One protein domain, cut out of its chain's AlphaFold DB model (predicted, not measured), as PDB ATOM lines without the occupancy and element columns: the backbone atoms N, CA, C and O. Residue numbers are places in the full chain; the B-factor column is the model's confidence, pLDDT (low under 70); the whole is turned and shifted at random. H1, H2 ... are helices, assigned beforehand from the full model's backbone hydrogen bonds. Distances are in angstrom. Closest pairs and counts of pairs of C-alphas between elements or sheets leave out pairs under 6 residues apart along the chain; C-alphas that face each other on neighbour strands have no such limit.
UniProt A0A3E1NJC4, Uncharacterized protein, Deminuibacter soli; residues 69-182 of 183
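AT A GLANCE: This is residues 69 to 182 of the 183 residues of an uncharacterized protein of Deminuibacter soli (UniProt A0A3E1NJC4). One very long helix, H6, is the spine of an elongated model, with H4 running back alongside its first part and a hairpin of H1 and H2 crossing farther along, where H1 packs on H6. Short H5 sits in the turn between H4 and H6, short H3 is near H1 and H4, and the far end of H6 sticks out free with residues 173 to 180. You are reading 114 residues with six named helices, H1 to H6 in that order, and no named strand: the class is all helix. The whole is loose, with a radius of gyration of the C-alphas of 17.0 A, and its outline is a rod of 62 by 25 by 24 A.

HOW THE PARTS SIT: Start at H1, residues 69 to 86, and go on through a tight link to H2, residues 92 to 103. The two form a helical hairpin and touch, closest at the C-alphas of Met 85 and Val 92, 5.6 A apart, at a shallow tilt of 5 degrees, opposite ways. Next comes H3, residues 110 to 113, close to H1 but not clearly touching it; their closest C-alphas, Leu 75 and Thr 113, are 6.8 A apart. After a tight link look for H4, residues 116 to 128, then H5, residues 135 to 138, and H6, residues 143 to 180. H4 touches H6 with residues 143 to 158 of H6 alone, closest at the C-alphas of Ala 118 and Leu 154, 5.1 A, at a shallow tilt of 19 degrees, opposite ways. H1 touches H6 with residues 155 to 165 of H6 alone, closest at the C-alphas of Val 86 and Tyr 155, 6.3 A, at a steep tilt of 41 degrees, opposite ways. H2 and H6 are apart, as are H1 and H4. Every O i to N i+4 pair is within hydrogen-bond range in H1, H2 and H4; in H6 31 of 34 are, and H3 and H5 are too short for such a pair.

IN THESE COORDINATES: Find C-alpha 69 at (230.825, 152.684, 142.580); from there H1 runs 25.3 A to C-alpha 86. H2 is 16.1 A long, H3 5.3 A, H4 18.2 A and H5 5.4 A. Find C-alpha 143 at (256.289, 170.893, 171.185); from there H6 runs 55.8 A to C-alpha 180 at (213.408, 154.696, 139.315).

THE WHOLE: The two C-alphas farthest apart are those of Pro 131 and Ala 182, 62.5 A. The printed part has no cut and no long link. Look for pLDDT under 70 at residues 69 to 70, 105 to 107, 135 and 166 to 182.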
ATOM      1  N   ILE A  69     231.255 153.593 141.500       60.09
ATOM      2  CA  ILE A  69     230.825 152.684 142.580       60.09
ATOM      3  C   ILE A  69     231.967 152.416 143.571       60.09
ATOM      4  O   ILE A  69     231.717 152.287 144.767       60.09
ATOM      5  N   VAL A  70     233.212 152.342 143.092       64.31
ATOM      6  CA  VAL A  70     234.392 152.063 143.922       64.31
ATOM      7  C   VAL A  70     234.706 153.269 144.791       64.31
ATOM      8  O   VAL A  70     234.816 153.116 146.005       64.31
ATOM      9  N   LYS A  71     234.740 154.471 144.202       73.38
ATOM     10  CA  LYS A  71     234.916 155.711 144.962       73.38
ATOM     11  C   LYS A  71     233.803 155.896 145.991       73.38
ATOM     12  O   LYS A  71     234.089 156.147 147.156       73.38
ATOM     13  N   ALA A  72     232.539 155.694 145.612       71.31
ATOM     14  CA  ALA A  72     231.421 155.798 146.550       71.31
ATOM     15  C   ALA A  72     231.499 154.756 147.684       71.31
ATOM     16  O   ALA A  72     231.224 155.073 148.841       71.31
ATOM     17  N   ALA A  73     231.898 153.515 147.383       72.50
ATOM     18  CA  ALA A  73     232.076 152.466 148.386       72.50
ATOM     19  C   ALA A  73     233.243 152.756 149.339       72.50
ATOM     20  O   ALA A  73     233.083 152.622 150.555       72.50
ATOM     21  N   LEU A  74     234.378 153.200 148.796       81.56
ATOM     22  CA  LEU A  74     235.531 153.662 149.560       81.56
ATOM     23  C   LEU A  74     235.117 154.807 150.488       81.56
ATOM     24  O   LEU A  74     235.276 154.693 151.696       81.56
ATOM     25  N   LEU A  75     234.480 155.857 149.961       84.94
ATOM     26  CA  LEU A  75     234.024 156.999 150.757       84.94
ATOM     27  C   LEU A  75     233.049 156.589 151.874       84.94
ATOM     28  O   LEU A  75     233.120 157.127 152.978       84.94
ATOM     29  N   ARG A  76     232.167 155.605 151.647       81.50
ATOM     30  CA  ARG A  76     231.275 155.071 152.696       81.50
ATOM     31  C   ARG A  76     232.040 154.357 153.810       81.50
ATOM     32  O   ARG A  76     231.709 154.541 154.981       81.50
ATOM     33  N   LEU A  77     233.045 153.556 153.463       83.56
ATOM     34  CA  LEU A  77     233.902 152.907 154.454       83.56
ATOM     35  C   LEU A  77     234.750 153.918 155.216       83.56
ATOM     36  O   LEU A  77     234.766 153.881 156.445       83.56
ATOM     37  N   LEU A  78     235.388 154.852 154.511       90.06
ATOM     38  CA  LEU A  78     236.125 155.951 155.126       90.06
ATOM     39  C   LEU A  78     235.226 156.677 156.124       90.06
ATOM     40  O   LEU A  78     235.580 156.790 157.292       90.06
ATOM     41  N   ARG A  79     233.992 157.020 155.737       88.75
ATOM     42  CA  ARG A  79     233.018 157.651 156.635       88.75
ATOM     43  C   ARG A  79     232.746 156.861 157.909       88.75
ATOM     44  O   ARG A  79     232.638 157.470 158.970       88.75
ATOM     45  N   TYR A  80     232.662 155.535 157.843       87.19
ATOM     46  CA  TYR A  80     232.498 154.702 159.036       87.19
ATOM     47  C   TYR A  80     233.680 154.834 160.010       87.19
ATOM     48  O   TYR A  80     233.471 155.025 161.210       87.19
ATOM     49  N   TYR A  81     234.914 154.763 159.512       89.75
ATOM     50  CA  TYR A  81     236.112 154.850 160.352       89.75
ATOM     51  C   TYR A  81     236.370 156.269 160.859       89.75
ATOM     52  O   TYR A  81     236.654 156.451 162.042       89.75
ATOM     53  N   ILE A  82     236.184 157.275 160.004       93.06
ATOM     54  CA  ILE A  82     236.302 158.693 160.361       93.06
ATOM     55  C   ILE A  82     235.297 159.043 161.463       93.06
ATOM     56  O   ILE A  82     235.666 159.659 162.458       93.06
ATOM     57  N   HIS A  83     234.052 158.566 161.359       91.88
ATOM     58  CA  HIS A  83     233.057 158.723 162.419       91.88
ATOM     59  C   HIS A  83     233.543 158.109 163.739       91.88
ATOM     60  O   HIS A  83     233.462 158.742 164.788       91.88
ATOM     61  N   LYS A  84     234.096 156.893 163.722       90.56
ATOM     62  CA  LYS A  84     234.633 156.281 164.946       90.56
ATOM     63  C   LYS A  84     235.790 157.068 165.561       90.56
ATOM     64  O   LYS A  84     235.856 157.129 166.786       90.56
ATOM     65  N   MET A  85     236.668 157.654 164.748       93.00
ATOM     66  CA  MET A  85     237.759 158.502 165.238       93.00
ATOM     67  C   MET A  85     237.223 159.777 165.893       93.00
ATOM     68  O   MET A  85     237.555 160.059 167.039       93.00
ATOM     69  N   VAL A  86     236.332 160.501 165.208       92.44
ATOM     70  CA  VAL A  86     235.743 161.757 165.704       92.44
ATOM     71  C   VAL A  86     235.011 161.561 167.033       92.44
ATOM     72  O   VAL A  86     235.198 162.337 167.965       92.44
ATOM     73  N   TYR A  87     234.232 160.485 167.164       90.69
ATOM     74  CA  TYR A  87     233.513 160.168 168.402       90.69
ATOM     75  C   TYR A  87     234.353 159.380 169.422       90.69
ATOM     76  O   TYR A  87     233.791 158.785 170.341       90.69
ATOM     77  N   GLN A  88     235.682 159.357 169.265       87.62
ATOM     78  CA  GLN A  88     236.644 158.751 170.199       87.62
ATOM     79  C   GLN A  88     236.391 157.260 170.497       87.62
ATOM     80  O   GLN A  88     236.797 156.724 171.525       87.62
ATOM     81  N   GLN A  89     235.737 156.556 169.574       87.31
ATOM     82  CA  GLN A  89     235.510 155.108 169.635       87.31
ATOM     83  C   GLN A  89     236.677 154.318 169.025       87.31
ATOM     84  O   GLN A  89     236.668 153.085 169.012       87.31
ATOM     85  N   MET A  90     237.653 155.024 168.460       89.00
ATOM     86  CA  MET A  90     238.827 154.478 167.801       89.00
ATOM     87  C   MET A  90     239.997 155.441 167.977       89.00
ATOM     88  O   MET A  90     239.842 156.645 167.800       89.00
ATOM     89  N   ASP A  91     241.163 154.885 168.301       90.31
ATOM     90  CA  ASP A  91     242.419 155.626 168.284       90.31
ATOM     91  C   ASP A  91     242.722 156.136 166.868       90.31
ATOM     92  O   ASP A  91     242.599 155.390 165.894       90.31
ATOM     93  N   VAL A  92     243.125 157.400 166.763       88.62
ATOM     94  CA  VAL A  92     243.328 158.089 165.484       88.62
ATOM     95  C   VAL A  92     244.420 157.420 164.651       88.62
ATOM     96  O   VAL A  92     244.221 157.205 163.459       88.62
ATOM     97  N   ALA A  93     245.538 157.016 165.260       88.69
ATOM     98  CA  ALA A  93     246.615 156.355 164.526       88.69
ATOM     99  C   ALA A  93     246.168 154.988 163.988       88.69
ATOM    100  O   ALA A  93     246.444 154.651 162.837       88.69
ATOM    101  N   LYS A  94     245.403 154.221 164.778       89.69
ATOM    102  CA  LYS A  94     244.777 152.979 164.294       89.69
ATOM    103  C   LYS A  94     243.771 153.231 163.172       89.69
ATOM    104  O   LYS A  94     243.689 152.428 162.245       89.69
ATOM    105  N   GLY A  95     243.000 154.311 163.255       91.50
ATOM    106  CA  GLY A  95     242.035 154.676 162.226       91.50
ATOM    107  C   GLY A  95     242.702 155.063 160.908       91.50
ATOM    108  O   GLY A  95     242.321 154.522 159.873       91.50
ATOM    109  N   PHE A  96     243.744 155.901 160.939       92.06
ATOM    110  CA  PHE A  96     244.515 156.254 159.741       92.06
ATOM    111  C   PHE A  96     245.248 155.055 159.132       92.06
ATOM    112  O   PHE A  96     245.196 154.890 157.922       92.06
ATOM    113  N   ALA A  97     245.798 154.137 159.934       89.56
ATOM    114  CA  ALA A  97     246.386 152.904 159.400       89.56
ATOM    115  C   ALA A  97     245.366 152.042 158.622       89.56
ATOM    116  O   ALA A  97     245.698 151.429 157.607       89.56
ATOM    117  N   LEU A  98     244.107 151.998 159.077       87.38
ATOM    118  CA  LEU A  98     243.027 151.335 158.342       87.38
ATOM    119  C   LEU A  98     242.652 152.109 157.076       87.38
ATOM    120  O   LEU A  98     242.452 151.483 156.035       87.38
ATOM    121  N   VAL A  99     242.591 153.443 157.142       88.69
ATOM    122  CA  VAL A  99     242.393 154.301 155.963       88.69
ATOM    123  C   VAL A  99     243.474 154.027 154.922       88.69
ATOM    124  O   VAL A  99     243.130 153.634 153.813       88.69
ATOM    125  N   ASP A 100     244.752 154.101 155.294       85.19
ATOM    126  CA  ASP A 100     245.893 153.797 154.426       85.19
ATOM    127  C   ASP A 100     245.773 152.406 153.799       85.19
ATOM    128  O   ASP A 100     245.972 152.240 152.597       85.19
ATOM    129  N   SER A 101     245.390 151.398 154.591       80.00
ATOM    130  CA  SER A 101     245.206 150.037 154.083       80.00
ATOM    131  C   SER A 101     244.131 149.957 152.996       80.00
ATOM    132  O   SER A 101     244.313 149.235 152.022       80.00
ATOM    133  N   MET A 102     243.041 150.718 153.127       79.69
ATOM    134  CA  MET A 102     241.965 150.752 152.136       79.69
ATOM    135  C   MET A 102     242.369 151.556 150.903       79.69
ATOM    136  O   MET A 102     242.101 151.114 149.791       79.69
ATOM    137  N   MET A 103     243.042 152.693 151.092       77.44
ATOM    138  CA  MET A 103     243.545 153.526 149.999       77.44
ATOM    139  C   MET A 103     244.537 152.752 149.128       77.44
ATOM    140  O   MET A 103     244.386 152.743 147.911       77.44
ATOM    141  N   ASN A 104     245.452 151.990 149.741       74.50
ATOM    142  CA  ASN A 104     246.428 151.139 149.048       74.50
ATOM    143  C   ASN A 104     245.807 149.994 148.226       74.50
ATOM    144  O   ASN A 104     246.484 149.405 147.385       74.50
ATOM    145  N   LEU A 105     244.540 149.643 148.473       69.19
ATOM    146  CA  LEU A 105     243.795 148.663 147.673       69.19
ATOM    147  C   LEU A 105     243.072 149.308 146.480       69.19
ATOM    148  O   LEU A 105     242.397 148.617 145.714       69.19
ATOM    149  N   THR A 106     243.192 150.625 146.328       67.62
ATOM    150  CA  THR A 106     242.540 151.419 145.288       67.62
ATOM    151  C   THR A 106     243.558 152.281 144.542       67.62
ATOM    152  O   THR A 106     244.722 152.353 144.919       67.62
ATOM    153  N   GLU A 107     243.120 152.936 143.469       66.31
ATOM    154  CA  GLU A 107     243.918 153.944 142.754       66.31
ATOM    155  C   GLU A 107     243.776 155.360 143.332       66.31
ATOM    156  O   GLU A 107     244.398 156.295 142.836       66.31
ATOM    157  N   TYR A 108     242.943 155.525 144.364       75.94
ATOM    158  CA  TYR A 108     242.653 156.818 144.967       75.94
ATOM    159  C   TYR A 108     243.675 157.178 146.039       75.94
ATOM    160  O   TYR A 108     244.099 156.337 146.831       75.94
ATOM    161  N   PHE A 109     243.979 158.469 146.121       80.19
ATOM    162  CA  PHE A 109     244.824 159.074 147.142       80.19
ATOM    163  C   PHE A 109     244.008 159.993 148.061       80.19
ATOM    164  O   PHE A 109     242.825 160.268 147.836       80.19
ATOM    165  N   TYR A 110     244.625 160.469 149.144       83.56
ATOM    166  CA  TYR A 110     243.973 161.365 150.106       83.56
ATOM    167  C   TYR A 110     243.273 162.582 149.463       83.56
ATOM    168  O   TYR A 110     242.121 162.838 149.843       83.56
ATOM    169  N   PRO A 111     243.857 163.268 148.456       85.25
ATOM    170  CA  PRO A 111     243.183 164.359 147.748       85.25
ATOM    171  C   PRO A 111     241.884 163.923 147.060       85.25
ATOM    172  O   PRO A 111     240.872 164.619 147.139       85.25
ATOM    173  N   ASP A 112     241.853 162.724 146.468       81.56
ATOM    174  CA  ASP A 112     240.676 162.203 145.759       81.56
ATOM    175  C   ASP A 112     239.482 161.958 146.683       81.56
ATOM    176  O   ASP A 112     238.328 161.965 146.239       81.56
ATOM    177  N   THR A 113     239.761 161.733 147.967       85.38
ATOM    178  CA  THR A 113     238.750 161.508 149.002       85.38
ATOM    179  C   THR A 113     238.354 162.783 149.734       85.38
ATOM    180  O   THR A 113     237.320 162.783 150.393       85.38
ATOM    181  N   GLY A 114     239.140 163.860 149.624       87.62
ATOM    182  CA  GLY A 114     238.987 165.086 150.413       87.62
ATOM    183  C   GLY A 114     239.558 165.003 151.835       87.62
ATOM    184  O   GLY A 114     239.302 165.897 152.636       87.62
ATOM    185  N   LEU A 115     240.306 163.943 152.169       91.75
ATOM    186  CA  LEU A 115     240.918 163.743 153.491       91.75
ATOM    187  C   LEU A 115     242.338 164.318 153.616       91.75
ATOM    188  O   LEU A 115     242.931 164.198 154.683       91.75
ATOM    189  N   GLU A 116     242.884 164.933 152.564       91.25
ATOM    190  CA  GLU A 116     244.253 165.480 152.530       91.25
ATOM    191  C   GLU A 116     244.567 166.368 153.738       91.25
ATOM    192  O   GLU A 116     245.491 166.062 154.484       91.25
ATOM    193  N   GLY A 117     243.733 167.373 154.024       90.25
ATOM    194  CA  GLY A 117     243.963 168.261 155.168       90.25
ATOM    195  C   GLY A 117     243.965 167.534 156.518       90.25
ATOM    196  O   GLY A 117     244.725 167.891 157.409       90.25
ATOM    197  N   ALA A 118     243.171 166.470 156.680       93.50
ATOM    198  CA  ALA A 118     243.221 165.656 157.894       93.50
ATOM    199  C   ALA A 118     244.512 164.818 157.951       93.50
ATOM    200  O   ALA A 118     245.140 164.706 158.999       93.50
ATOM    201  N   TYR A 119     244.946 164.254 156.826       93.06
ATOM    202  CA  TYR A 119     246.188 163.485 156.757       93.06
ATOM    203  C   TYR A 119     247.437 164.342 157.028       93.06
ATOM    204  O   TYR A 119     248.341 163.910 157.745       93.06
ATOM    205  N   GLU A 120     247.464 165.581 156.537       92.44
ATOM    206  CA  GLU A 120     248.521 166.552 156.842       92.44
ATOM    207  C   GLU A 120     248.641 166.801 158.348       92.44
ATOM    208  O   GLU A 120     249.731 166.714 158.907       92.44
ATOM    209  N   GLN A 121     247.523 167.028 159.046       93.81
ATOM    210  CA  GLN A 121     247.564 167.229 160.497       93.81
ATOM    211  C   GLN A 121     247.980 165.957 161.246       93.81
ATOM    212  O   GLN A 121     248.738 166.023 162.212       93.81
ATOM    213  N   TYR A 122     247.536 164.784 160.788       93.31
ATOM    214  CA  TYR A 122     247.957 163.503 161.356       93.31
ATOM    215  C   TYR A 122     249.478 163.291 161.248       93.31
ATOM    216  O   TYR A 122     250.129 162.939 162.235       93.31
ATOM    217  N   THR A 123     250.057 163.546 160.075       90.94
ATOM    218  CA  THR A 123     251.508 163.425 159.857       90.94
ATOM    219  C   THR A 123     252.295 164.504 160.603       90.94
ATOM    220  O   THR A 123     253.351 164.199 161.160       90.94
ATOM    221  N   ALA A 124     251.753 165.720 160.730       89.19
ATOM    222  CA  ALA A 124     252.334 166.782 161.548       89.19
ATOM    223  C   ALA A 124     252.426 166.389 163.031       89.19
ATOM    224  O   ALA A 124     253.473 166.574 163.643       89.19
ATOM    225  N   ILE A 125     251.393 165.758 163.609       90.00
ATOM    226  CA  ILE A 125     251.444 165.249 164.996       90.00
ATOM    227  C   ILE A 125     252.599 164.255 165.172       90.00
ATOM    228  O   ILE A 125     253.317 164.313 166.174       90.00
ATOM    229  N   ALA A 126     252.791 163.348 164.209       87.06
ATOM    230  CA  ALA A 126     253.891 162.388 164.245       87.06
ATOM    231  C   ALA A 126     255.258 163.085 164.142       87.06
ATOM    232  O   ALA A 126     256.170 162.745 164.896       87.06
ATOM    233  N   ALA A 127     255.382 164.089 163.268       86.56
ATOM    234  CA  ALA A 127     256.592 164.894 163.121       86.56
ATOM    235  C   ALA A 127     256.919 165.675 164.403       86.56
ATOM    236  O   ALA A 127     258.040 165.595 164.899       86.56
ATOM    237  N   TYR A 128     255.935 166.344 165.008       87.75
ATOM    238  CA  TYR A 128     256.123 167.092 166.254       87.75
ATOM    239  C   TYR A 128     256.421 166.190 167.451       87.75
ATOM    240  O   TYR A 128     257.087 166.610 168.389       87.75
ATOM    241  N   SER A 129     255.984 164.932 167.419       85.12
ATOM    242  CA  SER A 129     256.308 163.940 168.455       85.12
ATOM    243  C   SER A 129     257.721 163.353 168.310       85.12
ATOM    244  O   SER A 129     258.141 162.545 169.140       85.12
ATOM    245  N   SER A 130     258.459 163.726 167.259       84.25
ATOM    246  CA  SER A 130     259.828 163.276 167.018       84.25
ATOM    247  C   SER A 130     260.797 163.838 168.068       84.25
ATOM    248  O   SER A 130     260.682 165.002 168.453       84.25
ATOM    249  N   PRO A 131     261.821 163.069 168.483       78.50
ATOM    250  CA  PRO A 131     262.907 163.586 169.319       78.50
ATOM    251  C   PRO A 131     263.759 164.662 168.622       78.50
ATOM    252  O   PRO A 131     264.571 165.302 169.281       78.50
ATOM    253  N   TRP A 132     263.581 164.850 167.311       80.56
ATOM    254  CA  TRP A 132     264.272 165.853 166.495       80.56
ATOM    255  C   TRP A 132     263.432 167.110 166.234       80.56
ATOM    256  O   TRP A 132     263.774 167.875 165.345       80.56
ATOM    257  N   PHE A 133     262.317 167.290 166.945       80.50
ATOM    258  CA  PHE A 133     261.466 168.466 166.791       80.50
ATOM    259  C   PHE A 133     262.216 169.753 167.164       80.50
ATOM    260  O   PHE A 133     262.716 169.870 168.288       80.50
ATOM    261  N   GLU A 134     262.223 170.734 166.262       75.94
ATOM    262  CA  GLU A 134     262.683 172.089 166.551       75.94
ATOM    263  C   GLU A 134     261.479 173.054 166.604       75.94
ATOM    264  O   GLU A 134     260.595 172.982 165.756       75.94
ATOM    265  N   PRO A 135     261.397 173.987 167.575       69.88
ATOM    266  CA  PRO A 135     260.268 174.923 167.683       69.88
ATOM    267  C   PRO A 135     260.011 175.770 166.426       69.88
ATOM    268  O   PRO A 135     258.873 176.175 166.173       69.88
ATOM    269  N   ASP A 136     261.049 176.024 165.626       76.75
ATOM    270  CA  ASP A 136     260.938 176.740 164.353       76.75
ATOM    271  C   ASP A 136     260.111 175.952 163.319       76.75
ATOM    272  O   ASP A 136     259.405 176.566 162.514       76.75
ATOM    273  N   ASP A 137     260.072 174.616 163.417       70.50
ATOM    274  CA  ASP A 137     259.230 173.744 162.584       70.50
ATOM    275  C   ASP A 137     257.727 173.946 162.849       70.50
ATOM    276  O   ASP A 137     256.892 173.599 162.014       70.50
ATOM    277  N   ALA A 138     257.366 174.526 164.001       73.38
ATOM    278  CA  ALA A 138     255.989 174.809 164.406       73.38
ATOM    279  C   ALA A 138     255.719 176.306 164.634       73.38
ATOM    280  O   ALA A 138     254.833 176.673 165.410       73.38
ATOM    281  N   GLY A 139     256.480 177.191 163.980       78.12
ATOM    282  CA  GLY A 139     256.246 178.637 164.047       78.12
ATOM    283  C   GLY A 139     256.471 179.243 165.437       78.12
ATOM    284  O   GLY A 139     255.810 180.217 165.797       78.12
ATOM    285  N   GLY A 140     257.380 178.663 166.227       79.00
ATOM    286  CA  GLY A 140     257.746 179.136 167.563       79.00
ATOM    287  C   GLY A 140     256.877 178.591 168.700       79.00
ATOM    288  O   GLY A 140     257.021 179.038 169.840       79.00
ATOM    289  N   LEU A 141     255.979 177.640 168.422       83.12
ATOM    290  CA  LEU A 141     255.211 176.940 169.452       83.12
ATOM    291  C   LEU A 141     256.089 175.959 170.237       83.12
ATOM    292  O   LEU A 141     257.043 175.379 169.714       83.12
ATOM    293  N   SER A 142     255.727 175.725 171.503       87.81
ATOM    294  CA  SER A 142     256.285 174.588 172.234       87.81
ATOM    295  C   SER A 142     255.836 173.278 171.576       87.81
ATOM    296  O   SER A 142     254.779 173.221 170.946       87.81
ATOM    297  N   GLN A 143     256.612 172.207 171.750       87.50
ATOM    298  CA  GLN A 143     256.289 170.893 171.185       87.50
ATOM    299  C   GLN A 143     254.871 170.435 171.553       87.50
ATOM    300  O   GLN A 143     254.120 169.961 170.703       87.50
ATOM    301  N   GLN A 144     254.485 170.610 172.821       88.94
ATOM    302  CA  GLN A 144     253.171 170.205 173.306       88.94
ATOM    303  C   GLN A 144     252.052 171.067 172.705       88.94
ATOM    304  O   GLN A 144     251.040 170.520 172.270       88.94
ATOM    305  N   ASP A 145     252.257 172.384 172.608       89.69
ATOM    306  CA  ASP A 145     251.270 173.292 172.011       89.69
ATOM    307  C   ASP A 145     251.087 173.015 170.512       89.69
ATOM    308  O   ASP A 145     249.962 173.018 170.016       89.69
ATOM    309  N   ALA A 146     252.174 172.716 169.791       88.25
ATOM    310  CA  ALA A 146     252.133 172.338 168.380       88.25
ATOM    311  C   ALA A 146     251.343 171.038 168.163       88.25
ATOM    312  O   ALA A 146     250.495 170.958 167.270       88.25
ATOM    313  N   ILE A 147     251.577 170.033 169.015       90.19
ATOM    314  CA  ILE A 147     250.841 168.766 168.997       90.19
ATOM    315  C   ILE A 147     249.352 168.995 169.274       90.19
ATOM    316  O   ILE A 147     248.508 168.448 168.563       90.19
ATOM    317  N   ASP A 148     249.006 169.774 170.295       91.81
ATOM    318  CA  ASP A 148     247.608 169.978 170.675       91.81
ATOM    319  C   ASP A 148     246.854 170.839 169.651       91.81
ATOM    320  O   ASP A 148     245.702 170.537 169.328       91.81
ATOM    321  N   HIS A 149     247.525 171.819 169.040       91.94
ATOM    322  CA  HIS A 149     246.976 172.580 167.919       91.94
ATOM    323  C   HIS A 149     246.722 171.690 166.691       91.94
ATOM    324  O   HIS A 149     245.628 171.723 166.124       91.94
ATOM    325  N   ALA A 150     247.678 170.830 166.324       91.69
ATOM    326  CA  ALA A 150     247.516 169.894 165.212       91.69
ATOM    327  C   ALA A 150     246.414 168.854 165.477       91.69
ATOM    328  O   ALA A 150     245.645 168.526 164.576       91.69
ATOM    329  N   LYS A 151     246.260 168.372 166.721       93.06
ATOM    330  CA  LYS A 151     245.129 167.505 167.102       93.06
ATOM    331  C   LYS A 151     243.793 168.211 166.912       93.06
ATOM    332  O   LYS A 151     242.874 167.607 166.367       93.06
ATOM    333  N   GLN A 152     243.672 169.459 167.358       94.50
ATOM    334  CA  GLN A 152     242.432 170.215 167.194       94.50
ATOM    335  C   GLN A 152     242.099 170.393 165.707       94.50
ATOM    336  O   GLN A 152     241.007 170.024 165.279       94.50
ATOM    337  N   ALA A 153     243.074 170.840 164.908       94.25
ATOM    338  CA  ALA A 153     242.921 170.992 163.462       94.25
ATOM    339  C   ALA A 153     242.560 169.669 162.766       94.25
ATOM    340  O   ALA A 153     241.729 169.647 161.858       94.25
ATOM    341  N   LEU A 154     243.133 168.550 163.223       94.94
ATOM    342  CA  LEU A 154     242.791 167.220 162.739       94.94
ATOM    343  C   LEU A 154     241.316 166.889 162.989       94.94
ATOM    344  O   LEU A 154     240.612 166.495 162.060       94.94
ATOM    345  N   TYR A 155     240.834 167.043 164.224       94.50
ATOM    346  CA  TYR A 155     239.433 166.759 164.547       94.50
ATOM    347  C   TYR A 155     238.474 167.670 163.780       94.50
ATOM    348  O   TYR A 155     237.461 167.183 163.274       94.50
ATOM    349  N   ASP A 156     238.815 168.947 163.621       94.81
ATOM    350  CA  ASP A 156     238.017 169.897 162.846       94.81
ATOM    351  C   ASP A 156     237.951 169.498 161.363       94.81
ATOM    352  O   ASP A 156     236.867 169.487 160.773       94.81
ATOM    353  N   ALA A 157     239.073 169.073 160.769       94.31
ATOM    354  CA  ALA A 157     239.121 168.583 159.392       94.31
ATOM    355  C   ALA A 157     238.303 167.292 159.203       94.31
ATOM    356  O   ALA A 157     237.512 167.190 158.263       94.31
ATOM    357  N   LEU A 158     238.434 166.324 160.117       94.44
ATOM    358  CA  LEU A 158     237.662 165.076 160.086       94.44
ATOM    359  C   LEU A 158     236.155 165.339 160.242       94.44
ATOM    360  O   LEU A 158     235.340 164.762 159.517       94.44
ATOM    361  N   GLN A 159     235.769 166.232 161.157       94.12
ATOM    362  CA  GLN A 159     234.375 166.617 161.377       94.12
ATOM    363  C   GLN A 159     233.801 167.364 160.168       94.12
ATOM    364  O   GLN A 159     232.673 167.086 159.749       94.12
ATOM    365  N   HIS A 160     234.572 168.285 159.585       92.44
ATOM    366  CA  HIS A 160     234.194 168.983 158.362       92.44
ATOM    367  C   HIS A 160     233.956 167.993 157.220       92.44
ATOM    368  O   HIS A 160     232.907 168.037 156.576       92.44
ATOM    369  N   TRP A 161     234.878 167.049 157.028       93.50
ATOM    370  CA  TRP A 161     234.767 166.015 156.006       93.50
ATOM    371  C   TRP A 161     233.516 165.142 156.176       93.50
ATOM    372  O   TRP A 161     232.817 164.867 155.200       93.50
ATOM    373  N   LEU A 162     233.173 164.738 157.409       90.25
ATOM    374  CA  LEU A 162     231.941 163.981 157.685       90.25
ATOM    375  C   LEU A 162     230.682 164.758 157.287       90.25
ATOM    376  O   LEU A 162     229.727 164.166 156.774       90.25
ATOM    377  N   ASN A 163     230.681 166.068 157.531       87.06
ATOM    378  CA  ASN A 163     229.551 166.937 157.229       87.06
ATOM    379  C   ASN A 163     229.395 167.148 155.716       87.06
ATOM    380  O   ASN A 163     228.277 167.095 155.208       87.06
ATOM    381  N   THR A 164     230.494 167.334 154.979       81.62
ATOM    382  CA  THR A 164     230.461 167.557 153.524       81.62
ATOM    383  C   THR A 164     230.155 166.282 152.743       81.62
ATOM    384  O   THR A 164     229.354 166.308 151.807       81.62
ATOM    385  N   THR A 165     230.690 165.131 153.156       72.19
ATOM    386  CA  THR A 165     230.364 163.847 152.510       72.19
ATOM    387  C   THR A 165     228.942 163.365 152.800       72.19
ATOM    388  O   THR A 165     228.339 162.718 151.945       72.19
ATOM    389  N   ALA A 166     228.334 163.721 153.938       59.38
ATOM    390  CA  ALA A 166     226.922 163.420 154.207       59.38
ATOM    391  C   ALA A 166     225.950 164.088 153.204       59.38
ATOM    392  O   ALA A 166     224.888 163.535 152.899       59.38
ATOM    393  N   VAL A 167     226.320 165.246 152.647       54.53
ATOM    394  CA  VAL A 167     225.536 165.957 151.619       54.53
ATOM    395  C   VAL A 167     225.627 165.257 150.254       54.53
ATOM    396  O   VAL A 167     224.645 165.193 149.514       54.53
ATOM    397  N   LEU A 168     226.776 164.654 149.935       55.91
ATOM    398  CA  LEU A 168     226.962 163.881 148.701       55.91
ATOM    399  C   LEU A 168     226.113 162.599 148.699       55.91
ATOM    400  O   LEU A 168     225.463 162.284 147.708       55.91
ATOM    401  N   PHE A 169     226.022 161.899 149.831       53.53
ATOM    402  CA  PHE A 169     225.238 160.659 149.903       53.53
ATOM    403  C   PHE A 169     223.717 160.874 149.962       53.53
ATOM    404  O   PHE A 169     222.970 160.016 149.500       53.53
ATOM    405  N   SER A 170     223.244 162.016 150.473       49.38
ATOM    406  CA  SER A 170     221.807 162.355 150.480       49.38
ATOM    407  C   SER A 170     221.295 162.859 149.117       49.38
ATOM    408  O   SER A 170     220.126 162.656 148.772       49.38
ATOM    409  N   SER A 171     222.168 163.454 148.298       44.78
ATOM    410  CA  SER A 171     221.860 163.873 146.919       44.78
ATOM    411  C   SER A 171     221.912 162.717 145.903       44.78
ATOM    412  O   SER A 171     221.102 162.671 144.977       44.78
ATOM    413  N   GLU A 172     222.784 161.724 146.099       44.72
ATOM    414  CA  GLU A 172     222.805 160.504 145.275       44.72
ATOM    415  C   GLU A 172     221.582 159.597 145.505       44.72
ATOM    416  O   GLU A 172     221.041 159.032 144.550       44.72
ATOM    417  N   GLU A 173     221.100 159.474 146.748       41.41
ATOM    418  CA  GLU A 173     219.880 158.707 147.044       41.41
ATOM    419  C   GLU A 173     218.648 159.324 146.370       41.41
ATOM    420  O   GLU A 173     217.852 158.599 145.766       41.41
ATOM    421  N   SER A 174     218.533 160.655 146.370       34.75
ATOM    422  CA  SER A 174     217.426 161.376 145.726       34.75
ATOM    423  C   SER A 174     217.469 161.307 144.190       34.75
ATOM    424  O   SER A 174     216.416 161.181 143.560       34.75
ATOM    425  N   LEU A 175     218.657 161.276 143.575       35.97
ATOM    426  CA  LEU A 175     218.814 161.035 142.132       35.97
ATOM    427  C   LEU A 175     218.486 159.588 141.726       35.97
ATOM    428  O   LEU A 175     217.916 159.367 140.656       35.97
ATOM    429  N   SER A 176     218.784 158.603 142.583       35.50
ATOM    430  CA  SER A 176     218.438 157.197 142.319       35.50
ATOM    431  C   SER A 176     216.925 156.943 142.356       35.50
ATOM    432  O   SER A 176     216.410 156.171 141.547       35.50
ATOM    433  N   VAL A 177     216.196 157.650 143.230       35.28
ATOM    434  CA  VAL A 177     214.728 157.584 143.308       35.28
ATOM    435  C   VAL A 177     214.086 158.296 142.115       35.28
ATOM    436  O   VAL A 177     213.129 157.780 141.544       35.28
ATOM    437  N   ALA A 178     214.638 159.426 141.664       33.38
ATOM    438  CA  ALA A 178     214.112 160.151 140.505       33.38
ATOM    439  C   ALA A 178     214.199 159.348 139.190       33.38
ATOM    440  O   ALA A 178     213.283 159.420 138.374       33.38
ATOM    441  N   HIS A 179     215.250 158.543 138.993       32.41
ATOM    442  CA  HIS A 179     215.364 157.667 137.817       32.41
ATOM    443  C   HIS A 179     214.520 156.388 137.913       32.41
ATOM    444  O   HIS A 179     214.094 155.873 136.885       32.41
ATOM    445  N   ALA A 180     214.247 155.881 139.120       35.34
ATOM    446  CA  ALA A 180     213.408 154.696 139.315       35.34
ATOM    447  C   ALA A 180     211.901 154.977 139.157       35.34
ATOM    448  O   ALA A 180     211.129 154.047 138.952       35.34
ATOM    449  N   VAL A 181     211.480 156.242 139.253       37.94
ATOM    450  CA  VAL A 181     210.075 156.670 139.089       37.94
ATOM    451  C   VAL A 181     209.779 157.145 137.654       37.94
ATOM    452  O   VAL A 181     208.619 157.320 137.289       37.94
ATOM    453  N   ALA A 182     210.809 157.329 136.821       37.00
ATOM    454  CA  ALA A 182     210.689 157.819 135.445       37.00
ATOM    455  C   ALA A 182     210.749 156.717 134.359       37.00
ATOM    456  O   ALA A 182     210.869 157.053 133.180       37.00
TER     457      ALA A 182